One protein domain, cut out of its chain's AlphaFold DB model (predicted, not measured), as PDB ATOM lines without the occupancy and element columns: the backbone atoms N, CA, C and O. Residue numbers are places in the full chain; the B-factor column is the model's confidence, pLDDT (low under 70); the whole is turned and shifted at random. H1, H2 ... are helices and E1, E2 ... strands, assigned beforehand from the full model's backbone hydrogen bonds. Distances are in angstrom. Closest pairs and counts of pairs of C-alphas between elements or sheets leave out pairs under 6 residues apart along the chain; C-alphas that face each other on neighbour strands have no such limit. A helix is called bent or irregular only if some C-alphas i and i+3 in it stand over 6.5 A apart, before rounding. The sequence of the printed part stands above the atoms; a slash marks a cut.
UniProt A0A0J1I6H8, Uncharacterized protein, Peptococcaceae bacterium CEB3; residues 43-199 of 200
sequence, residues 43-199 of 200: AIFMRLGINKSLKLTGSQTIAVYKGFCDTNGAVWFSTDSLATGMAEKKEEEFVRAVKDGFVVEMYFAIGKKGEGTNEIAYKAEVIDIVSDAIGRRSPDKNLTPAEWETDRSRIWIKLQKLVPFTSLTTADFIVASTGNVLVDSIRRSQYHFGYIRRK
ATOM      1  N   ALA A  43     -10.819 -29.825  30.119       98.19
ATOM      2  CA  ALA A  43     -12.183 -30.314  29.978       98.19
ATOM      3  C   ALA A  43     -12.931 -29.550  28.877       98.19
ATOM      4  O   ALA A  43     -12.584 -28.412  28.538       98.19
ATOM      5  N   ILE A  44     -13.985 -30.163  28.343       98.44
ATOM      6  CA  ILE A  44     -14.930 -29.510  27.434       98.44
ATOM      7  C   ILE A  44     -15.994 -28.796  28.269       98.44
ATOM      8  O   ILE A  44     -16.467 -29.305  29.282       98.44
ATOM      9  N   PHE A  45     -16.390 -27.604  27.847       98.25
ATOM     10  CA  PHE A  45     -17.443 -26.826  28.480       98.25
ATOM     11  C   PHE A  45     -18.581 -26.560  27.505       98.25
ATOM     12  O   PHE A  45     -18.343 -26.152  26.368       98.25
ATOM     13  N   MET A  46     -19.816 -26.710  27.984       97.56
ATOM     14  CA  MET A  46     -21.023 -26.324  27.263       97.56
ATOM     15  C   MET A  46     -21.971 -25.550  28.177       97.56
ATOM     16  O   MET A  46     -22.381 -26.024  29.233       97.56
ATOM     17  N   ARG A  47     -22.392 -24.365  27.742       96.50
ATOM     18  CA  ARG A  47     -23.478 -23.612  28.364       96.50
ATOM     19  C   ARG A  47     -24.747 -23.771  27.543       96.50
ATOM     20  O   ARG A  47     -24.865 -23.214  26.452       96.50
ATOM     21  N   LEU A  48     -25.729 -24.447  28.119       95.69
ATOM     22  CA  LEU A  48     -27.022 -24.684  27.492       95.69
ATOM     23  C   LEU A  48     -27.932 -23.460  27.618       95.69
ATOM     24  O   LEU A  48     -28.030 -22.828  28.670       95.69
ATOM     25  N   GLY A  49     -28.596 -23.114  26.521       93.25
ATOM     26  CA  GLY A  49     -29.644 -22.100  26.463       93.25
ATOM     27  C   GLY A  49     -30.953 -22.720  25.991       93.25
ATOM     28  O   GLY A  49     -31.195 -23.899  26.211       93.25
ATOM     29  N   ILE A  50     -31.783 -21.932  25.313       92.94
ATOM     30  CA  ILE A  50     -32.972 -22.455  24.635       92.94
ATOM     31  C   ILE A  50     -32.536 -23.059  23.298       92.94
ATOM     32  O   ILE A  50     -31.964 -22.350  22.462       92.94
ATOM     33  N   ASN A  51     -32.831 -24.338  23.078       90.00
ATOM     34  CA  ASN A  51     -32.775 -24.941  21.755       90.00
ATOM     35  C   ASN A  51     -33.928 -24.363  20.921       90.00
ATOM     36  O   ASN A  51     -35.096 -24.601  21.213       90.00
ATOM     37  N   LYS A  52     -33.609 -23.571  19.894       85.06
ATOM     38  CA  LYS A  52     -34.627 -22.867  19.100       85.06
ATOM     39  C   LYS A  52     -35.453 -23.802  18.218       85.06
ATOM     40  O   LYS A  52     -36.638 -23.542  18.040       85.06
ATOM     41  N   SER A  53     -34.835 -24.850  17.681       86.75
ATOM     42  CA  SER A  53     -35.481 -25.782  16.752       86.75
ATOM     43  C   SER A  53     -36.516 -26.636  17.476       86.75
ATOM     44  O   SER A  53     -37.665 -26.710  17.055       86.75
ATOM     45  N   LEU A  54     -36.121 -27.201  18.618       90.38
ATOM     46  CA  LEU A  54     -36.968 -28.080  19.425       90.38
ATOM     47  C   LEU A  54     -37.787 -27.325  20.483       90.38
ATOM     48  O   LEU A  54     -38.640 -27.911  21.139       90.38
ATOM     49  N   LYS A  55     -37.527 -26.023  20.666       93.06
ATOM     50  CA  LYS A  55     -38.121 -25.162  21.707       93.06
ATOM     51  C   LYS A  55     -37.934 -25.700  23.134       93.06
ATOM     52  O   LYS A  55     -38.727 -25.386  24.015       93.06
ATOM     53  N   LEU A  56     -36.865 -26.462  23.360       95.44
ATOM     54  CA  LEU A  56     -36.504 -26.996  24.671       95.44
ATOM     55  C   LEU A  56     -35.621 -26.007  25.433       95.44
ATOM     56  O   LEU A  56     -34.715 -25.392  24.861       95.44
ATOM     57  N   THR A  57     -35.846 -25.873  26.735       96.81
ATOM     58  CA  THR A  57     -34.940 -25.137  27.627       96.81
ATOM     59  C   THR A  57     -33.632 -25.906  27.823       96.81
ATOM     60  O   THR A  57     -33.485 -27.055  27.394       96.81
ATOM     61  N   GLY A  58     -32.646 -25.276  28.463       96.44
ATOM     62  CA  GLY A  58     -31.366 -25.927  28.735       96.44
ATOM     63  C   GLY A  58     -31.541 -27.096  29.705       96.44
ATOM     64  O   GLY A  58     -31.005 -28.175  29.460       96.44
ATOM     65  N   SER A  59     -32.367 -26.895  30.737       97.31
ATOM     66  CA  SER A  59     -32.781 -27.933  31.685       97.31
ATOM     67  C   SER A  59     -33.494 -29.101  31.002       97.31
ATOM     68  O   SER A  59     -33.151 -30.253  31.254       97.31
ATOM     69  N   GLN A  60     -34.428 -28.831  30.087       97.94
ATOM     70  CA  GLN A  60     -35.112 -29.888  29.332       97.94
ATOM     71  C   GLN A  60     -34.158 -30.629  28.390       97.94
ATOM     72  O   GLN A  60     -34.163 -31.854  28.345       97.94
ATOM     73  N   THR A  61     -33.297 -29.895  27.680       97.88
ATOM     74  CA  THR A  61     -32.320 -30.475  26.748       97.88
ATOM     75  C   THR A  61     -31.412 -31.474  27.462       97.88
ATOM     76  O   THR A  61     -31.285 -32.614  27.021       97.88
ATOM     77  N   ILE A  62     -30.799 -31.078  28.585       98.12
ATOM     78  CA  ILE A  62     -29.900 -31.981  29.313       98.12
ATOM     79  C   ILE A  62     -30.650 -33.144  29.963       98.12
ATOM     80  O   ILE A  62     -30.094 -34.234  30.045       98.12
ATOM     81  N   ALA A  63     -31.909 -32.952  30.371       98.19
ATOM     82  CA  ALA A  63     -32.731 -34.024  30.924       98.19
ATOM     83  C   ALA A  63     -33.002 -35.136  29.898       98.19
ATOM     84  O   ALA A  63     -32.901 -36.308  30.256       98.19
ATOM     85  N   VAL A  64     -33.270 -34.795  28.629       98.31
ATOM     86  CA  VAL A  64     -33.456 -35.802  27.567       98.31
ATOM     87  C   VAL A  64     -32.164 -36.581  27.326       98.31
ATOM     88  O   VAL A  64     -32.163 -37.810  27.389       98.31
ATOM     89  N   TYR A  65     -31.042 -35.880  27.126       98.56
ATOM     90  CA  TYR A  65     -29.739 -36.529  26.947       98.56
ATOM     91  C   TYR A  65     -29.360 -37.407  28.140       98.56
ATOM     92  O   TYR A  65     -28.866 -38.517  27.953       98.56
ATOM     93  N   LYS A  66     -29.616 -36.935  29.364       98.50
ATOM     94  CA  LYS A  66     -29.371 -37.702  30.582       98.50
ATOM     95  C   LYS A  66     -30.235 -38.955  30.639       98.50
ATOM     96  O   LYS A  66     -29.677 -40.027  30.813       98.50
ATOM     97  N   GLY A  67     -31.554 -38.843  30.484       98.38
ATOM     98  CA  GLY A  67     -32.447 -40.003  30.560       98.38
ATOM     99  C   GLY A  67     -32.106 -41.062  29.509       98.38
ATOM    100  O   GLY A  67     -32.116 -42.262  29.793       98.38
ATOM    101  N   PHE A  68     -31.704 -40.617  28.315       98.50
ATOM    102  CA  PHE A  68     -31.199 -41.506  27.276       98.50
ATOM    103  C   PHE A  68     -29.888 -42.191  27.694       98.50
ATOM    104  O   PHE A  68     -29.759 -43.408  27.554       98.50
ATOM    105  N   CYS A  69     -28.931 -41.427  28.228       98.38
ATOM    106  CA  CYS A  69     -27.640 -41.930  28.700       98.38
ATOM    107  C   CYS A  69     -27.795 -42.922  29.862       98.38
ATOM    108  O   CYS A  69     -27.153 -43.966  29.851       98.38
ATOM    109  N   ASP A  70     -28.689 -42.651  30.818       97.94
ATOM    110  CA  ASP A  70     -28.988 -43.553  31.938       97.94
ATOM    111  C   ASP A  70     -29.517 -44.910  31.441       97.94
ATOM    112  O   ASP A  70     -29.203 -45.949  32.015       97.94
ATOM    113  N   THR A  71     -30.307 -44.904  30.361       97.62
ATOM    114  CA  THR A  71     -30.920 -46.117  29.796       97.62
ATOM    115  C   THR A  71     -29.936 -46.930  28.951       97.62
ATOM    116  O   THR A  71     -29.956 -48.156  28.986       97.62
ATOM    117  N   ASN A  72     -29.078 -46.257  28.179       97.75
ATOM    118  CA  ASN A  72     -28.227 -46.898  27.167       97.75
ATOM    119  C   ASN A  72     -26.745 -46.990  27.576       97.75
ATOM    120  O   ASN A  72     -25.927 -47.517  26.827       97.75
ATOM    121  N   GLY A  73     -26.371 -46.424  28.726       97.81
ATOM    122  CA  GLY A  73     -24.991 -46.306  29.210       97.81
ATOM    123  C   GLY A  73     -24.161 -45.219  28.514       97.81
ATOM    124  O   GLY A  73     -23.162 -44.760  29.069       97.81
ATOM    125  N   ALA A  74     -24.574 -44.778  27.324       98.38
ATOM    126  CA  ALA A  74     -23.932 -43.714  26.567       98.38
ATOM    127  C   ALA A  74     -24.931 -42.946  25.688       98.38
ATOM    128  O   ALA A  74     -26.022 -43.429  25.384       98.38
ATOM    129  N   VAL A  75     -24.537 -41.751  25.246       98.69
ATOM    130  CA  VAL A  75     -25.321 -40.925  24.321       98.69
ATOM    131  C   VAL A  75     -24.424 -40.046  23.449       98.69
ATOM    132  O   VAL A  75     -23.409 -39.533  23.914       98.69
ATOM    133  N   TRP A  76     -24.798 -39.839  22.191       98.50
ATOM    134  CA  TRP A  76     -24.208 -38.827  21.320       98.50
ATOM    135  C   TRP A  76     -24.891 -37.479  21.541       98.50
ATOM    136  O   TRP A  76     -26.049 -37.293  21.181       98.50
ATOM    137  N   PHE A  77     -24.157 -36.529  22.115       98.25
ATOM    138  CA  PHE A  77     -24.580 -35.145  22.301       98.25
ATOM    139  C   PHE A  77     -24.177 -34.289  21.096       98.25
ATOM    140  O   PHE A  77     -23.006 -34.284  20.708       98.25
ATOM    141  N   SER A  78     -25.122 -33.541  20.523       96.62
ATOM    142  CA  SER A  78     -24.866 -32.652  19.384       96.62
ATOM    143  C   SER A  78     -24.671 -31.191  19.786       96.62
ATOM    144  O   SER A  78     -25.279 -30.683  20.731       96.62
ATOM    145  N   THR A  79     -23.829 -30.470  19.042       95.00
ATOM    146  CA  THR A  79     -23.715 -29.013  19.161       95.00
ATOM    147  C   THR A  79     -23.215 -28.361  17.873       95.00
ATOM    148  O   THR A  79     -22.342 -28.874  17.176       95.00
ATOM    149  N   ASP A  80     -23.747 -27.172  17.594       93.31
ATOM    150  CA  ASP A  80     -23.337 -26.286  16.496       93.31
ATOM    151  C   ASP A  80     -22.709 -24.986  17.016       93.31
ATOM    152  O   ASP A  80     -22.713 -23.951  16.350       93.31
ATOM    153  N   SER A  81     -22.177 -25.017  18.241       90.94
ATOM    154  CA  SER A  81     -21.644 -23.819  18.902       90.94
ATOM    155  C   SER A  81     -20.378 -23.259  18.245       90.94
ATOM    156  O   SER A  81     -20.056 -22.091  18.454       90.94
ATOM    157  N   LEU A  82     -19.668 -24.066  17.448       90.56
ATOM    158  CA  LEU A  82     -18.547 -23.623  16.621       90.56
ATOM    159  C   LEU A  82     -18.956 -23.664  15.148       90.56
ATOM    160  O   LEU A  82     -19.314 -24.718  14.626       90.56
ATOM    161  N   ALA A  83     -18.857 -22.519  14.468       88.06
ATOM    162  CA  ALA A  83     -19.317 -22.353  13.086       88.06
ATOM    163  C   ALA A  83     -18.632 -23.294  12.079       88.06
ATOM    164  O   ALA A  83     -19.216 -23.612  11.047       88.06
ATOM    165  N   THR A  84     -17.416 -23.748  12.384       91.50
ATOM    166  CA  THR A  84     -16.627 -24.676  11.558       91.50
ATOM    167  C   THR A  84     -16.413 -26.031  12.231       91.50
ATOM    168  O   THR A  84     -15.587 -26.804  11.765       91.50
ATOM    169  N   GLY A  85     -17.110 -26.311  13.337       93.38
ATOM    170  CA  GLY A  85     -16.819 -27.472  14.174       93.38
ATOM    171  C   GLY A  85     -15.558 -27.307  15.032       93.38
ATOM    172  O   GLY A  85     -15.013 -26.209  15.184       93.38
ATOM    173  N   MET A  86     -15.131 -28.409  15.643       94.94
ATOM    174  CA  MET A  86     -13.886 -28.514  16.392       94.94
ATOM    175  C   MET A  86     -12.703 -28.515  15.420       94.94
ATOM    176  O   MET A  86     -12.765 -29.104  14.347       94.94
ATOM    177  N   ALA A  87     -11.612 -27.840  15.786       95.06
ATOM    178  CA  ALA A  87     -10.382 -27.932  15.008       95.06
ATOM    179  C   ALA A  87      -9.844 -29.370  15.066       95.06
ATOM    180  O   ALA A  87      -9.730 -29.911  16.164       95.06
ATOM    181  N   GLU A  88      -9.444 -29.932  13.924       95.19
ATOM    182  CA  GLU A  88      -8.961 -31.319  13.781       95.19
ATOM    183  C   GLU A  88      -7.927 -31.691  14.852       95.19
ATOM    184  O   GLU A  88      -8.123 -32.623  15.623       95.19
ATOM    185  N   LYS A  89      -6.895 -30.858  15.034       95.62
ATOM    186  CA  LYS A  89      -5.874 -31.067  16.073       95.62
ATOM    187  C   LYS A  89      -6.451 -31.185  17.493       95.62
ATOM    188  O   LYS A  89      -5.887 -31.885  18.326       95.62
ATOM    189  N   LYS A  90      -7.533 -30.459  17.805       95.69
ATOM    190  CA  LYS A  90      -8.188 -30.517  19.122       95.69
ATOM    191  C   LYS A  90      -9.084 -31.737  19.274       95.69
ATOM    192  O   LYS A  90      -9.120 -32.306  20.358       95.69
ATOM    193  N   GLU A  91      -9.763 -32.141  18.209       96.50
ATOM    194  CA  GLU A  91     -10.514 -33.394  18.171       96.50
ATOM    195  C   GLU A  91      -9.577 -34.588  18.395       96.50
ATOM    196  O   GLU A  91      -9.782 -35.366  19.328       96.50
ATOM    197  N   GLU A  92      -8.480 -34.659  17.636       97.00
ATOM    198  CA  GLU A  92      -7.453 -35.693  17.779       97.00
ATOM    199  C   GLU A  92      -6.829 -35.718  19.179       97.00
ATOM    200  O   GLU A  92      -6.580 -36.794  19.719       97.00
ATOM    201  N   GLU A  93      -6.586 -34.549  19.781       97.31
ATOM    202  CA  GLU A  93      -6.046 -34.428  21.139       97.31
ATOM    203  C   GLU A  93      -6.955 -35.102  22.174       97.31
ATOM    204  O   GLU A  93      -6.472 -35.902  22.975       97.31
ATOM    205  N   PHE A  94      -8.264 -34.827  22.148       98.00
ATOM    206  CA  PHE A  94      -9.204 -35.436  23.092       98.00
ATOM    207  C   PHE A  94      -9.411 -36.924  22.823       98.00
ATOM    208  O   PHE A  94      -9.378 -37.720  23.761       98.00
ATOM    209  N   VAL A  95      -9.572 -37.318  21.558       97.62
ATOM    210  CA  VAL A  95      -9.730 -38.730  21.188       97.62
ATOM    211  C   VAL A  95      -8.484 -39.531  21.575       97.62
ATOM    212  O   VAL A  95      -8.602 -40.646  22.085       97.62
ATOM    213  N   ARG A  96      -7.281 -38.972  21.390       97.94
ATOM    214  CA  ARG A  96      -6.037 -39.589  21.869       97.94
ATOM    215  C   ARG A  96      -6.013 -39.679  23.393       97.94
ATOM    216  O   ARG A  96      -5.713 -40.750  23.897       97.94
ATOM    217  N   ALA A  97      -6.372 -38.620  24.121       97.94
ATOM    218  CA  ALA A  97      -6.395 -38.655  25.584       97.94
ATOM    219  C   ALA A  97      -7.301 -39.778  26.125       97.94
ATOM    220  O   ALA A  97      -6.890 -40.512  27.021       97.94
ATOM    221  N   VAL A  98      -8.487 -39.969  25.537       97.44
ATOM    222  CA  VAL A  98      -9.381 -41.080  25.901       97.44
ATOM    223  C   VAL A  98      -8.739 -42.439  25.599       97.44
ATOM    224  O   VAL A  98      -8.776 -43.337  26.441       97.44
ATOM    225  N   LYS A  99      -8.106 -42.599  24.427       97.06
ATOM    226  CA  LYS A  99      -7.397 -43.838  24.043       97.06
ATOM    227  C   LYS A  99      -6.214 -44.155  24.958       97.06
ATOM    228  O   LYS A  99      -5.977 -45.323  25.247       97.06
ATOM    229  N   ASP A 100      -5.526 -43.127  25.440       96.81
ATOM    230  CA  ASP A 100      -4.400 -43.239  26.368       96.81
ATOM    231  C   ASP A 100      -4.859 -43.505  27.820       96.81
ATOM    232  O   ASP A 100      -4.038 -43.590  28.731       96.81
ATOM    233  N   GLY A 101      -6.169 -43.656  28.051       96.38
ATOM    234  CA  GLY A 101      -6.745 -44.021  29.343       96.38
ATOM    235  C   GLY A 101      -7.071 -42.841  30.258       96.38
ATOM    236  O   GLY A 101      -7.450 -43.068  31.408       96.38
ATOM    237  N   PHE A 102      -6.964 -41.598  29.778       97.88
ATOM    238  CA  PHE A 102      -7.379 -40.428  30.549       97.88
ATOM    239  C   PHE A 102      -8.898 -40.251  30.535       97.88
ATOM    240  O   PHE A 102      -9.568 -40.460  29.524       97.88
ATOM    241  N   VAL A 103      -9.436 -39.755  31.647       97.75
ATOM    242  CA  VAL A 103     -10.822 -39.283  31.714       97.75
ATOM    243  C   VAL A 103     -10.881 -37.855  31.190       97.75
ATOM    244  O   VAL A 103     -10.409 -36.921  31.840       97.75
ATOM    245  N   VAL A 104     -11.473 -37.672  30.013       98.50
ATOM    246  CA  VAL A 104     -11.807 -36.343  29.489       98.50
ATOM    247  C   VAL A 104     -13.194 -35.962  29.992       98.50
ATOM    248  O   VAL A 104     -14.183 -36.617  29.672       98.50
ATOM    249  N   GLU A 105     -13.279 -34.897  30.783       98.44
ATOM    250  CA  GLU A 105     -14.548 -34.437  31.343       98.44
ATOM    251  C   GLU A 105     -15.234 -33.415  30.432       98.44
ATOM    252  O   GLU A 105     -14.590 -32.573  29.797       98.44
ATOM    253  N   MET A 106     -16.564 -33.448  30.425       98.56
ATOM    254  CA  MET A 106     -17.401 -32.403  29.857       98.56
ATOM    255  C   MET A 106     -18.322 -31.829  30.932       98.56
ATOM    256  O   MET A 106     -19.089 -32.559  31.560       98.56
ATOM    257  N   TYR A 107     -18.260 -30.514  31.129       98.56
ATOM    258  CA  TYR A 107     -19.070 -29.782  32.097       98.56
ATOM    259  C   TYR A 107     -20.182 -29.005  31.406       98.56
ATOM    260  O   TYR A 107     -19.946 -28.275  30.437       98.56
ATOM    261  N   PHE A 108     -21.388 -29.105  31.960       98.31
ATOM    262  CA  PHE A 108     -22.558 -28.395  31.472       98.31
ATOM    263  C   PHE A 108     -23.003 -27.351  32.484       98.31
ATOM    264  O   PHE A 108     -23.363 -27.682  33.614       98.31
ATOM    265  N   ALA A 109     -23.042 -26.095  32.051       97.19
ATOM    266  CA  ALA A 109     -23.758 -25.042  32.753       97.19
ATOM    267  C   ALA A 109     -25.110 -24.795  32.086       97.19
ATOM    268  O   ALA A 109     -25.229 -24.835  30.860       97.19
ATOM    269  N   ILE A 110     -26.128 -24.469  32.875       96.12
ATOM    270  CA  ILE A 110     -27.436 -24.091  32.331       96.12
ATOM    271  C   ILE A 110     -27.572 -22.580  32.423       96.12
ATOM    272  O   ILE A 110     -27.513 -21.981  33.497       96.12
ATOM    273  N   GLY A 111     -27.726 -21.937  31.271       93.50
ATOM    274  CA  GLY A 111     -27.869 -20.498  31.189       93.50
ATOM    275  C   GLY A 111     -29.187 -20.004  31.783       93.50
ATOM    276  O   GLY A 111     -30.192 -20.702  31.728       93.50
ATOM    277  N   LYS A 112     -29.230 -18.751  32.255       92.25
ATOM    278  CA  LYS A 112     -30.463 -18.127  32.792       92.25
ATOM    279  C   LYS A 112     -31.682 -18.233  31.870       92.25
ATOM    280  O   LYS A 112     -32.786 -18.485  32.328       92.25
ATOM    281  N   LYS A 113     -31.481 -18.077  30.556       89.25
ATOM    282  CA  LYS A 113     -32.552 -18.237  29.554       89.25
ATOM    283  C   LYS A 113     -32.999 -19.691  29.368       89.25
ATOM    284  O   LYS A 113     -34.074 -19.917  28.840       89.25
ATOM    285  N   GLY A 114     -32.167 -20.653  29.751       89.69
ATOM    286  CA  GLY A 114     -32.461 -22.081  29.709       89.69
ATOM    287  C   GLY A 114     -32.915 -22.644  31.056       89.69
ATOM    288  O   GLY A 114     -32.751 -23.842  31.238       89.69
ATOM    289  N   GLU A 115     -33.439 -21.803  31.960       93.50
ATOM    290  CA  GLU A 115     -33.919 -22.161  33.314       93.50
ATOM    291  C   GLU A 115     -32.818 -22.551  34.317       93.50
ATOM    292  O   GLU A 115     -33.062 -23.300  35.258       93.50
ATOM    293  N   GLY A 116     -31.602 -22.027  34.138       93.06
ATOM    294  CA  GLY A 116     -30.486 -22.247  35.062       93.06
ATOM    295  C   GLY A 116     -29.931 -20.975  35.699       93.06
ATOM    296  O   GLY A 116     -30.488 -19.883  35.588       93.06
ATOM    297  N   THR A 117     -28.778 -21.102  36.353       93.44
ATOM    298  CA  THR A 117     -28.114 -20.011  37.093       93.44
ATOM    299  C   THR A 117     -26.818 -19.527  36.443       93.44
ATOM    300  O   THR A 117     -26.213 -18.580  36.936       93.44
ATOM    301  N   ASN A 118     -26.439 -20.095  35.292       93.38
ATOM    302  CA  ASN A 118     -25.099 -20.074  34.695       93.38
ATOM    303  C   ASN A 118     -24.034 -20.865  35.470       93.38
ATOM    304  O   ASN A 118     -22.891 -20.854  35.027       93.38
ATOM    305  N   GLU A 119     -24.382 -21.559  36.553       95.38
ATOM    306  CA  GLU A 119     -23.450 -22.470  37.219       95.38
ATOM    307  C   GLU A 119     -23.410 -23.841  36.552       95.38
ATOM    308  O   GLU A 119     -24.320 -24.215  35.800       95.38
ATOM    309  N   ILE A 120     -22.330 -24.578  36.831       97.31
ATOM    310  CA  ILE A 120     -22.203 -25.984  36.454       97.31
ATOM    311  C   ILE A 120     -23.324 -26.762  37.144       97.31
ATOM    312  O   ILE A 120     -23.550 -26.614  38.342       97.31
ATOM    313  N   ALA A 121     -24.037 -27.561  36.358       97.81
ATOM    314  CA  ALA A 121     -25.168 -28.359  36.809       97.81
ATOM    315  C   ALA A 121     -24.983 -29.851  36.514       97.81
ATOM    316  O   ALA A 121     -25.544 -30.680  37.226       97.81
ATOM    317  N   TYR A 122     -24.213 -30.199  35.476       98.62
ATOM    318  CA  TYR A 122     -23.949 -31.587  35.100       98.62
ATOM    319  C   TYR A 122     -22.498 -31.785  34.675       98.62
ATOM    320  O   TYR A 122     -21.835 -30.856  34.200       98.62
ATOM    321  N   LYS A 123     -22.040 -33.028  34.805       98.50
ATOM    322  CA  LYS A 123     -20.756 -33.509  34.301       98.50
ATOM    323  C   LYS A 123     -20.964 -34.825  33.556       98.50
ATOM    324  O   LYS A 123     -21.840 -35.601  33.928       98.50
ATOM    325  N   ALA A 124     -20.160 -35.067  32.531       98.62
ATOM    326  CA  ALA A 124     -20.072 -36.341  31.829       98.62
ATOM    327  C   ALA A 124     -18.612 -36.689  31.513       98.62
ATOM    328  O   ALA A 124     -17.741 -35.815  31.527       98.62
ATOM    329  N   GLU A 125     -18.365 -37.954  31.192       98.56
ATOM    330  CA  GLU A 125     -17.102 -38.417  30.615       98.56
ATOM    331  C   GLU A 125     -17.247 -38.517  29.094       98.56
ATOM    332  O   GLU A 125     -18.244 -39.042  28.590       98.56
ATOM    333  N   VAL A 126     -16.255 -38.018  28.363       98.56
ATOM    334  CA  VAL A 126     -16.188 -38.103  26.903       98.56
ATOM    335  C   VAL A 126     -15.573 -39.440  26.503       98.56
ATOM    336  O   VAL A 126     -14.515 -39.817  27.001       98.56
ATOM    337  N   ILE A 127     -16.235 -40.137  25.585       98.12
ATOM    338  CA  ILE A 127     -15.793 -41.420  25.023       98.12
ATOM    339  C   ILE A 127     -15.219 -41.224  23.620       98.12
ATOM    340  O   ILE A 127     -14.259 -41.885  23.239       98.12
ATOM    341  N   ASP A 128     -15.838 -40.349  22.830       98.12
ATOM    342  CA  ASP A 128     -15.464 -40.125  21.439       98.12
ATOM    343  C   ASP A 128     -15.956 -38.755  20.965       98.12
ATOM    344  O   ASP A 128     -16.884 -38.180  21.544       98.12
ATOM    345  N   ILE A 129     -15.338 -38.228  19.915       98.06
ATOM    346  CA  ILE A 129     -15.706 -36.952  19.302       98.06
ATOM    347  C   ILE A 129     -15.645 -37.123  17.794       98.06
ATOM    348  O   ILE A 129     -14.703 -37.704  17.270       98.06
ATOM    349  N   VAL A 130     -16.651 -36.587  17.110       96.88
ATOM    350  CA  VAL A 130     -16.646 -36.459  15.659       96.88
ATOM    351  C   VAL A 130     -17.006 -35.030  15.298       96.88
ATOM    352  O   VAL A 130     -18.084 -34.549  15.673       96.88
ATOM    353  N   SER A 131     -16.146 -34.361  14.533       96.38
ATOM    354  CA  SER A 131     -16.446 -33.044  13.981       96.38
ATOM    355  C   SER A 131     -16.443 -33.007  12.456       96.38
ATOM    356  O   SER A 131     -15.684 -33.697  11.785       96.38
ATOM    357  N   ASP A 132     -17.342 -32.203  11.893       93.94
ATOM    358  CA  ASP A 132     -17.441 -31.960  10.460       93.94
ATOM    359  C   ASP A 132     -17.926 -30.524  10.219       93.94
ATOM    360  O   ASP A 132     -18.950 -30.107  10.763       93.94
ATOM    361  N   ALA A 133     -17.209 -29.751   9.401       92.25
ATOM    362  CA  ALA A 133     -17.519 -28.337   9.176       92.25
ATOM    363  C   ALA A 133     -18.864 -28.104   8.455       92.25
ATOM    364  O   ALA A 133     -19.509 -27.074   8.670       92.25
ATOM    365  N   ILE A 134     -19.292 -29.051   7.613       93.12
ATOM    366  CA  ILE A 134     -20.572 -29.017   6.888       93.12
ATOM    367  C   ILE A 134     -21.709 -29.482   7.809       93.12
ATOM    368  O   ILE A 134     -22.862 -29.072   7.658       93.12
ATOM    369  N   GLY A 135     -21.376 -30.303   8.800       93.38
ATOM    370  CA  GLY A 135     -22.310 -30.934   9.706       93.38
ATOM    371  C   GLY A 135     -22.795 -32.263   9.151       93.38
ATOM    372  O   GLY A 135     -23.092 -32.425   7.960       93.38
ATOM    373  N   ARG A 136     -22.923 -33.237  10.044       95.50
ATOM    374  CA  ARG A 136     -23.315 -34.613   9.728       95.50
ATOM    375  C   ARG A 136     -24.386 -35.096  10.691       95.50
ATOM    376  O   ARG A 136     -24.595 -34.497  11.742       95.50
ATOM    377  N   ARG A 137     -25.060 -36.184  10.323       96.44
ATOM    378  CA  ARG A 137     -25.915 -36.915  11.264       96.44
ATOM    379  C   ARG A 137     -25.068 -37.602  12.327       96.44
ATOM    380  O   ARG A 137     -23.872 -37.825  12.100       96.44
ATOM    381  N   SER A 138     -25.717 -37.952  13.433       96.25
ATOM    382  CA  SER A 138     -25.089 -38.699  14.516       96.25
ATOM    383  C   SER A 138     -24.332 -39.926  13.993       96.25
ATOM    384  O   SER A 138     -24.849 -40.620  13.108       96.25
ATOM    385  N   PRO A 139     -23.124 -40.209  14.515       96.88
ATOM    386  CA  PRO A 139     -22.369 -41.404  14.155       96.88
ATOM    387  C   PRO A 139     -23.099 -42.714  14.474       96.88
ATOM    388  O   PRO A 139     -22.887 -43.703  13.777       96.88
ATOM    389  N   ASP A 140     -23.959 -42.722  15.499       96.44
ATOM    390  CA  ASP A 140     -24.743 -43.894  15.891       96.44
ATOM    391  C   ASP A 140     -26.175 -43.501  16.274       96.44
ATOM    392  O   ASP A 140     -26.427 -42.896  17.321       96.44
ATOM    393  N   LYS A 141     -27.125 -43.891  15.421       94.56
ATOM    394  CA  LYS A 141     -28.563 -43.645  15.589       94.56
ATOM    395  C   LYS A 141     -29.110 -44.280  16.871       94.56
ATOM    396  O   LYS A 141     -29.944 -43.672  17.528       94.56
ATOM    397  N   ASN A 142     -28.601 -45.451  17.260       96.50
ATOM    398  CA  ASN A 142     -29.069 -46.167  18.450       96.50
ATOM    399  C   ASN A 142     -28.612 -45.504  19.749       96.50
ATOM    400  O   ASN A 142     -29.158 -45.793  20.806       96.50
ATOM    401  N   LEU A 143     -27.618 -44.616  19.672       97.56
ATOM    402  CA  LEU A 143     -27.126 -43.836  20.802       97.56
ATOM    403  C   LEU A 143     -27.516 -42.357  20.698       97.56
ATOM    404  O   LEU A 143     -26.845 -41.500  21.269       97.56
ATOM    405  N   THR A 144     -28.581 -42.043  19.959       97.88
ATOM    406  CA  THR A 144     -29.063 -40.673  19.748       97.88
ATOM    407  C   THR A 144     -30.525 -40.567  20.167       97.88
ATOM    408  O   THR A 144     -31.331 -41.372  19.701       97.88
ATOM    409  N   PRO A 145     -30.912 -39.585  21.002       97.38
ATOM    410  CA  PRO A 145     -32.317 -39.393  21.331       97.38
ATOM    411  C   PRO A 145     -33.132 -39.030  20.085       97.38
ATOM    412  O   PRO A 145     -32.629 -38.375  19.164       97.38
ATOM    413  N   ALA A 146     -34.396 -39.451  20.062       96.06
ATOM    414  CA  ALA A 146     -35.269 -39.332  18.896       96.06
ATOM    415  C   ALA A 146     -35.398 -37.882  18.395       96.06
ATOM    416  O   ALA A 146     -35.492 -37.643  17.194       96.06
ATOM    417  N   GLU A 147     -35.338 -36.912  19.308       95.62
ATOM    418  CA  GLU A 147     -35.437 -35.483  19.025       95.62
ATOM    419  C   GLU A 147     -34.291 -34.952  18.149       95.62
ATOM    420  O   GLU A 147     -34.485 -33.957  17.456       95.62
ATOM    421  N   TRP A 148     -33.126 -35.612  18.147       95.75
ATOM    422  CA  TRP A 148     -31.947 -35.231  17.353       95.75
ATOM    423  C   TRP A 148     -31.580 -36.267  16.285       95.75
ATOM    424  O   TRP A 148     -30.551 -36.146  15.621       95.75
ATOM    425  N   GLU A 149     -32.402 -37.293  16.085       91.19
ATOM    426  CA  GLU A 149     -32.066 -38.425  15.217       91.19
ATOM    427  C   GLU A 149     -31.844 -38.013  13.748       91.19
ATOM    428  O   GLU A 149     -30.994 -38.561  13.038       91.19
ATOM    429  N   THR A 150     -32.602 -37.018  13.283       91.50
ATOM    430  CA  THR A 150     -32.499 -36.479  11.921       91.50
ATOM    431  C   THR A 150     -31.570 -35.277  11.804       91.50
ATOM    432  O   THR A 150     -31.284 -34.852  10.676       91.50
ATOM    433  N   ASP A 151     -31.110 -34.735  12.932       92.25
ATOM    434  CA  ASP A 151     -30.348 -33.494  12.974       92.25
ATOM    435  C   ASP A 151     -28.980 -33.656  12.317       92.25
ATOM    436  O   ASP A 151     -28.350 -34.719  12.320       92.25
ATOM    437  N   ARG A 152     -28.517 -32.556  11.723       94.69
ATOM    438  CA  ARG A 152     -27.148 -32.426  11.239       94.69
ATOM    439  C   ARG A 152     -26.449 -31.389  12.089       94.69
ATOM    440  O   ARG A 152     -26.802 -30.216  12.018       94.69
ATOM    441  N   SER A 153     -25.440 -31.829  12.824       95.19
ATOM    442  CA  SER A 153     -24.616 -30.959  13.655       95.19
ATOM    443  C   SER A 153     -23.149 -31.097  13.302       95.19
ATOM    444  O   SER A 153     -22.698 -32.136  12.809       95.19
ATOM    445  N   ARG A 154     -22.409 -30.012  13.529       96.31
ATOM    446  CA  ARG A 154     -20.973 -29.926  13.242       96.31
ATOM    447  C   ARG A 154     -20.098 -30.649  14.247       96.31
ATOM    448  O   ARG A 154     -18.957 -30.978  13.933       96.31
ATOM    449  N   ILE A 155     -20.598 -30.861  15.459       97.56
ATOM    450  CA  ILE A 155     -19.882 -31.575  16.508       97.56
ATOM    451  C   ILE A 155     -20.841 -32.571  17.145       97.56
ATOM    452  O   ILE A 155     -21.931 -32.200  17.590       97.56
ATOM    453  N   TRP A 156     -20.396 -33.818  17.212       98.12
ATOM    454  CA  TRP A 156     -21.005 -34.884  17.985       98.12
ATOM    455  C   TRP A 156     -19.993 -35.352  19.026       98.12
ATOM    456  O   TRP A 156     -18.837 -35.606  18.700       98.12
ATOM    457  N   ILE A 157     -20.418 -35.440  20.283       98.56
ATOM    458  CA  ILE A 157     -19.582 -35.869  21.407       98.56
ATOM    459  C   ILE A 157     -20.278 -37.053  22.064       98.56
ATOM    460  O   ILE A 157     -21.406 -36.920  22.536       98.56
ATOM    461  N   LYS A 158     -19.629 -38.215  22.081       98.69
ATOM    462  CA  LYS A 158     -20.150 -39.400  22.756       98.69
ATOM    463  C   LYS A 158     -19.834 -39.285  24.233       98.69
ATOM    464  O   LYS A 158     -18.673 -39.130  24.609       98.69
ATOM    465  N   LEU A 159     -20.865 -39.368  25.056       98.69
ATOM    466  CA  LEU A 159     -20.798 -39.182  26.495       98.69
ATOM    467  C   LEU A 159     -21.239 -40.448  27.217       98.69
ATOM    468  O   LEU A 159     -22.146 -41.136  26.755       98.69
ATOM    469  N   GLN A 160     -20.655 -40.689  28.383       98.44
ATOM    470  CA  GLN A 160     -21.173 -41.602  29.403       98.44
ATOM    471  C   GLN A 160     -21.204 -40.904  30.761       98.44
ATOM    472  O   GLN A 160     -20.625 -39.826  30.934       98.44
ATOM    473  N   LYS A 161     -21.867 -41.537  31.737       97.81
ATOM    474  CA  LYS A 161     -21.945 -41.057  33.127       97.81
ATOM    475  C   LYS A 161     -22.360 -39.582  33.214       97.81
ATOM    476  O   LYS A 161     -21.763 -38.795  33.944       97.81
ATOM    477  N   LEU A 162     -23.379 -39.206  32.440       98.56
ATOM    478  CA  LEU A 162     -23.947 -37.864  32.483       98.56
ATOM    479  C   LEU A 162     -24.782 -37.706  33.760       98.56
ATOM    480  O   LEU A 162     -25.911 -38.182  33.849       98.56
ATOM    481  N   VAL A 163     -24.223 -37.034  34.762       98.25
ATOM    482  CA  VAL A 163     -24.802 -36.946  36.110       98.25
ATOM    483  C   VAL A 163     -24.917 -35.499  36.587       98.25
ATOM    484  O   VAL A 163     -24.134 -34.647  36.146       98.25
ATOM    485  N   PRO A 164     -25.877 -35.185  37.483       98.00
ATOM    486  CA  PRO A 164     -25.901 -33.902  38.169       98.00
ATOM    487  C   PRO A 164     -24.589 -33.681  38.918       98.00
ATOM    488  O   PRO A 164     -24.014 -34.616  39.475       98.00
ATOM    489  N   PHE A 165     -24.114 -32.442  38.933       97.44
ATOM    490  CA  PHE A 165     -22.824 -32.110  39.512       97.44
ATOM    491  C   PHE A 165     -22.841 -30.718  40.131       97.44
ATOM    492  O   PHE A 165     -23.168 -29.741  39.464       97.44
ATOM    493  N   THR A 166     -22.460 -30.643  41.406       93.00
ATOM    494  CA  THR A 166     -22.485 -29.407  42.204       93.00
ATOM    495  C   THR A 166     -21.184 -29.146  42.958       93.00
ATOM    496  O   THR A 166     -21.069 -28.131  43.637       93.00
ATOM    497  N   SER A 167     -20.199 -30.046  42.868       95.94
ATOM    498  CA  SER A 167     -18.964 -29.934  43.652       95.94
ATOM    499  C   SER A 167     -18.077 -28.778  43.203       95.94
ATOM    500  O   SER A 167     -17.313 -28.267  44.013       95.94
ATOM    501  N   LEU A 168     -18.162 -28.376  41.930       95.94
ATOM    502  CA  LEU A 168     -17.409 -27.254  41.372       95.94
ATOM    503  C   LEU A 168     -18.357 -26.262  40.712       95.94
ATOM    504  O   LEU A 168     -19.395 -26.628  40.163       95.94
ATOM    505  N   THR A 169     -17.938 -25.011  40.725       96.38
ATOM    506  CA  THR A 169     -18.644 -23.865  40.164       96.38
ATOM    507  C   THR A 169     -17.896 -23.326  38.954       96.38
ATOM    508  O   THR A 169     -16.748 -23.680  38.682       96.38
ATOM    509  N   THR A 170     -18.516 -22.402  38.225       95.50
ATOM    510  CA  THR A 170     -17.840 -21.718  37.114       95.50
ATOM    511  C   THR A 170     -16.689 -20.808  37.556       95.50
ATOM    512  O   THR A 170     -15.861 -20.435  36.726       95.50
ATOM    513  N   ALA A 171     -16.592 -20.455  38.839       96.62
ATOM    514  CA  ALA A 171     -15.474 -19.674  39.370       96.62
ATOM    515  C   ALA A 171     -14.184 -20.503  39.521       96.62
ATOM    516  O   ALA A 171     -13.089 -19.936  39.538       96.62
ATOM    517  N   ASP A 172     -14.302 -21.832  39.566       97.38
ATOM    518  CA  ASP A 172     -13.175 -22.750  39.761       97.38
ATOM    519  C   ASP A 172     -12.425 -23.094  38.462       97.38
ATOM    520  O   ASP A 172     -11.509 -23.923  38.454       97.38
ATOM    521  N   PHE A 173     -12.823 -22.484  37.345       97.69
ATOM    522  CA  PHE A 173     -12.278 -22.769  36.024       97.69
ATOM    523  C   PHE A 173     -11.828 -21.507  35.299       97.69
ATOM    524  O   PHE A 173     -12.391 -20.420  35.455       97.69
ATOM    525  N   ILE A 174     -10.838 -21.691  34.432       97.19
ATOM    526  CA  ILE A 174     -10.380 -20.705  33.459       97.19
ATOM    527  C   ILE A 174     -10.600 -21.222  32.038       97.19
ATOM    528  O   ILE A 174     -10.515 -22.422  31.776       97.19
ATOM    529  N   VAL A 175     -10.857 -20.313  31.102       96.38
ATOM    530  CA  VAL A 175     -10.910 -20.612  29.669       96.38
ATOM    531  C   VAL A 175      -9.496 -20.915  29.174       96.38
ATOM    532  O   VAL A 175      -8.598 -20.088  29.310       96.38
ATOM    533  N   ALA A 176      -9.291 -22.084  28.568       94.75
ATOM    534  CA  ALA A 176      -7.957 -22.599  28.253       94.75
ATOM    535  C   ALA A 176      -7.159 -21.714  27.278       94.75
ATOM    536  O   ALA A 176      -5.933 -21.703  27.337       94.75
ATOM    537  N   SER A 177      -7.837 -20.991  26.382       91.44
ATOM    538  CA  SER A 177      -7.191 -20.137  25.377       91.44
ATOM    539  C   SER A 177      -6.838 -18.739  25.880       91.44
ATOM    540  O   SER A 177      -5.885 -18.150  25.384       91.44
ATOM    541  N   THR A 178      -7.602 -18.189  26.827       92.44
ATOM    542  CA  THR A 178      -7.456 -16.791  27.270       92.44
ATOM    543  C   THR A 178      -6.967 -16.658  28.705       92.44
ATOM    544  O   THR A 178      -6.511 -15.587  29.085       92.44
ATOM    545  N   GLY A 179      -7.090 -17.706  29.523       93.88
ATOM    546  CA  GLY A 179      -6.817 -17.657  30.960       93.88
ATOM    547  C   GLY A 179      -7.878 -16.910  31.777       93.88
ATOM    548  O   GLY A 179      -7.772 -16.850  32.999       93.88
ATOM    549  N   ASN A 180      -8.919 -16.366  31.137       94.50
ATOM    550  CA  ASN A 180      -9.995 -15.666  31.833       94.50
ATOM    551  C   ASN A 180     -10.804 -16.632  32.695       94.50
ATOM    552  O   ASN A 180     -11.085 -17.756  32.273       94.50
ATOM    553  N   VAL A 181     -11.263 -16.169  33.859       95.19
ATOM    554  CA  VAL A 181     -12.172 -16.949  34.705       95.19
ATOM    555  C   VAL A 181     -13.468 -17.230  33.936       95.19
ATOM    556  O   VAL A 181     -14.024 -16.364  33.246       95.19
ATOM    557  N   LEU A 182     -13.936 -18.473  34.013       95.75
ATOM    558  CA  LEU A 182     -15.069 -18.953  33.228       95.75
ATOM    559  C   LEU A 182     -16.362 -18.196  33.580       95.75
ATOM    560  O   LEU A 182     -17.087 -17.797  32.666       95.75
ATOM    561  N   VAL A 183     -16.615 -17.914  34.865       95.00
ATOM    562  CA  VAL A 183     -17.792 -17.137  35.307       95.00
ATOM    563  C   VAL A 183     -17.895 -15.771  34.609       95.00
ATOM    564  O   VAL A 183     -18.969 -15.387  34.135       95.00
ATOM    565  N   ASP A 184     -16.773 -15.066  34.439       92.94
ATOM    566  CA  ASP A 184     -16.732 -13.755  33.780       92.94
ATOM    567  C   ASP A 184     -16.972 -13.865  32.270       92.94
ATOM    568  O   ASP A 184     -17.690 -13.050  31.677       92.94
ATOM    569  N   SER A 185     -16.428 -14.918  31.659       91.50
ATOM    570  CA  SER A 185     -16.595 -15.226  30.233       91.50
ATOM    571  C   SER A 185     -18.057 -15.558  29.896       91.50
ATOM    572  O   SER A 185     -18.606 -15.104  28.886       91.50
ATOM    573  N   ILE A 186     -18.735 -16.291  30.782       90.19
ATOM    574  CA  ILE A 186     -20.150 -16.649  30.649       90.19
ATOM    575  C   ILE A 186     -21.061 -15.437  30.874       90.19
ATOM    576  O   ILE A 186     -22.057 -15.270  30.158       90.19
ATOM    577  N   ARG A 187     -20.746 -14.576  31.852       85.12
ATOM    578  CA  ARG A 187     -21.579 -13.417  32.217       85.12
ATOM    579  C   ARG A 187     -21.771 -12.451  31.052       85.12
ATOM    580  O   ARG A 187     -22.870 -11.939  30.855       85.12
ATOM    581  N   ARG A 188     -20.734 -12.276  30.231       77.12
ATOM    582  CA  ARG A 188     -20.774 -11.456  29.009       77.12
ATOM    583  C   ARG A 188     -21.536 -12.121  27.854       77.12
ATOM    584  O   ARG A 188     -21.665 -11.525  26.796       77.12
ATOM    585  N   SER A 189     -22.071 -13.331  28.057       67.88
ATOM    586  CA  SER A 189     -22.782 -14.145  27.057       67.88
ATOM    587  C   SER A 189     -21.984 -14.409  25.779       67.88
ATOM    588  O   SER A 189     -22.565 -14.632  24.727       67.88
ATOM    589  N   GLN A 190     -20.655 -14.392  25.878       69.81
ATOM    590  CA  GLN A 190     -19.752 -14.625  24.748       69.81
ATOM    591  C   GLN A 190     -19.237 -16.066  24.700       69.81
ATOM    592  O   GLN A 190     -18.676 -16.480  23.693       69.81
ATOM    593  N   TYR A 191     -19.426 -16.836  25.778       84.56
ATOM    594  CA  TYR A 191     -18.872 -18.179  25.903       84.56
ATOM    595  C   TYR A 191     -19.972 -19.223  26.102       84.56
ATOM    596  O   TYR A 191     -20.566 -19.333  27.180       84.56
ATOM    597  N   HIS A 192     -20.264 -19.955  25.026       91.56
ATOM    598  CA  HIS A 192     -21.256 -21.034  24.998       91.56
ATOM    599  C   HIS A 192     -20.621 -22.416  24.924       91.56
ATOM    600  O   HIS A 192     -21.167 -23.361  25.477       91.56
ATOM    601  N   PHE A 193     -19.467 -22.520  24.277       95.38
ATOM    602  CA  PHE A 193     -18.738 -23.762  24.122       95.38
ATOM    603  C   PHE A 193     -17.245 -23.478  24.096       95.38
ATOM    604  O   PHE A 193     -16.812 -22.453  23.562       95.38
ATOM    605  N   GLY A 194     -16.463 -24.403  24.635       95.88
ATOM    606  CA  GLY A 194     -15.026 -24.426  24.424       95.88
ATOM    607  C   GLY A 194     -14.315 -25.280  25.457       95.88
ATOM    608  O   GLY A 194     -14.845 -26.295  25.898       95.88
ATOM    609  N   TYR A 195     -13.102 -24.880  25.818       97.25
ATOM    610  CA  TYR A 195     -12.187 -25.687  26.611       97.25
ATOM    611  C   TYR A 195     -11.810 -24.944  27.880       97.25
ATOM    612  O   TYR A 195     -11.457 -23.762  27.834       97.25
ATOM    613  N   ILE A 196     -11.863 -25.646  29.003       97.75
ATOM    614  CA  ILE A 196     -11.628 -25.078  30.325       97.75
ATOM    615  C   ILE A 196     -10.596 -25.901  31.087       97.75
ATOM    616  O   ILE A 196     -10.409 -27.088  30.831       97.75
ATOM    617  N   ARG A 197      -9.907 -25.254  32.022       97.69
ATOM    618  CA  ARG A 197      -8.955 -25.887  32.939       97.69
ATOM    619  C   ARG A 197      -9.285 -25.477  34.358       97.69
ATOM    620  O   ARG A 197      -9.827 -24.390  34.572       97.69
ATOM    621  N   ARG A 198      -8.952 -26.333  35.320       96.19
ATOM    622  CA  ARG A 198      -9.052 -25.989  36.740       96.19
ATOM    623  C   ARG A 198      -8.149 -24.790  37.016       96.19
ATOM    624  O   ARG A 198      -7.011 -24.749  36.549       96.19
ATOM    625  N   LYS A 199      -8.680 -23.810  37.738       92.38
ATOM    626  CA  LYS A 199      -7.878 -22.724  38.288       92.38
ATOM    627  C   LYS A 199      -7.023 -23.316  39.413       92.38
ATOM    628  O   LYS A 199      -7.578 -23.935  40.318       92.38
TER     629      LYS A 199
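This is residues 43 to 199 of the 200 residues of an uncharacterized protein of Peptococcaceae bacterium CEB3 (UniProt A0A0J1I6H8). One strongly twisted sheet of seven strands runs through the domain, with two long bent strands, E4 and E5, in it; the longest helix, H1, crosses one face, H2 packs on E4 on the opposite face, and short H3 packs beside edge strand E6. The printed part has 157 residues, with three named helices and seven named strands in the order E1 H1 E2 H2 E3 E4 E5 E6 H3 E7. The sheet's order is E2 E5 E4 E3 E1 E7 E6, mixed, and the class is mixed, helices and strands. The whole is compact and rounded, with a radius of gyration of the C-alphas of 14.5 A and spans of 37 by 35 by 29 A.

In the sheet, E2 is residues 74 to 79, 16.5 A long; E5 is 153 to 164, 24.7 A; E4 is 120 to 136, 28.1 A; E3 is 104 to 110, 20.1 A; E1 is 43 to 48, 16.1 A; E7 is 193 to 198, 16.1 A; and E6 is 173 to 175, 6.8 A. H1 is residues 58 to 72, 21.3 A; H2 is 88 to 99, 16.3 A; H3 is 182 to 187, 8.6 A. C-alpha 43 begins E1 at (-12.183, -30.314, 29.978), C-alpha 58 begins H1 at (-31.366, -25.927, 28.735), and C-alpha 198 ends E7 at (-9.052, -25.989, 36.740).

E3, E4 and E5 form a meander, each strand the antiparallel neighbour of the one before; E3 and E4 are a hairpin, and so are E4 and E5. N 106 and O 124 are 2.9 A apart, and N 127 and O 158 are 2.8 A apart, both within hydrogen-bond range. E4 bends by 105 degrees at residue 133, and E5 by 83 degrees at residue 161. Edge strand E2 is antiparallel to E5, with N 77 and O 157 at 2.8 A. E1 is parallel to E3, with N 48 and O 109 at 2.8 A. E7 is antiparallel to E1, with N 45 and O 194 at 2.8 A, and to edge strand E6, with N 174 and O 197 at 2.9 A. H1 is on the sheet at a height of 7.6 A and runs across the strands, at 75 degrees to E5 on the local plane; its closest C-alphas to E5 are Lys 66 and Leu 162, 5.7 A. H2 is on the opposite face at a height of 8.3 A, slantwise to the strands; its closest C-alphas to E4 are Val 95 and Asp 128, 5.9 A. H3 is on the same face as H1 and touches E6, the closest C-alphas being Ile 174 and Leu 182, 5.0 A. In H1, H2 and H3 every O i to N i+4 pair is within hydrogen-bond range.

The two C-alphas farthest apart, Thr 150 and Lys 199, are 38.6 A apart. The printed part has no cut. The link from E4 to E5, residues 137 to 152, is long. The mean pLDDT of the printed part is 95.2; residues 189 to 190 are under 70.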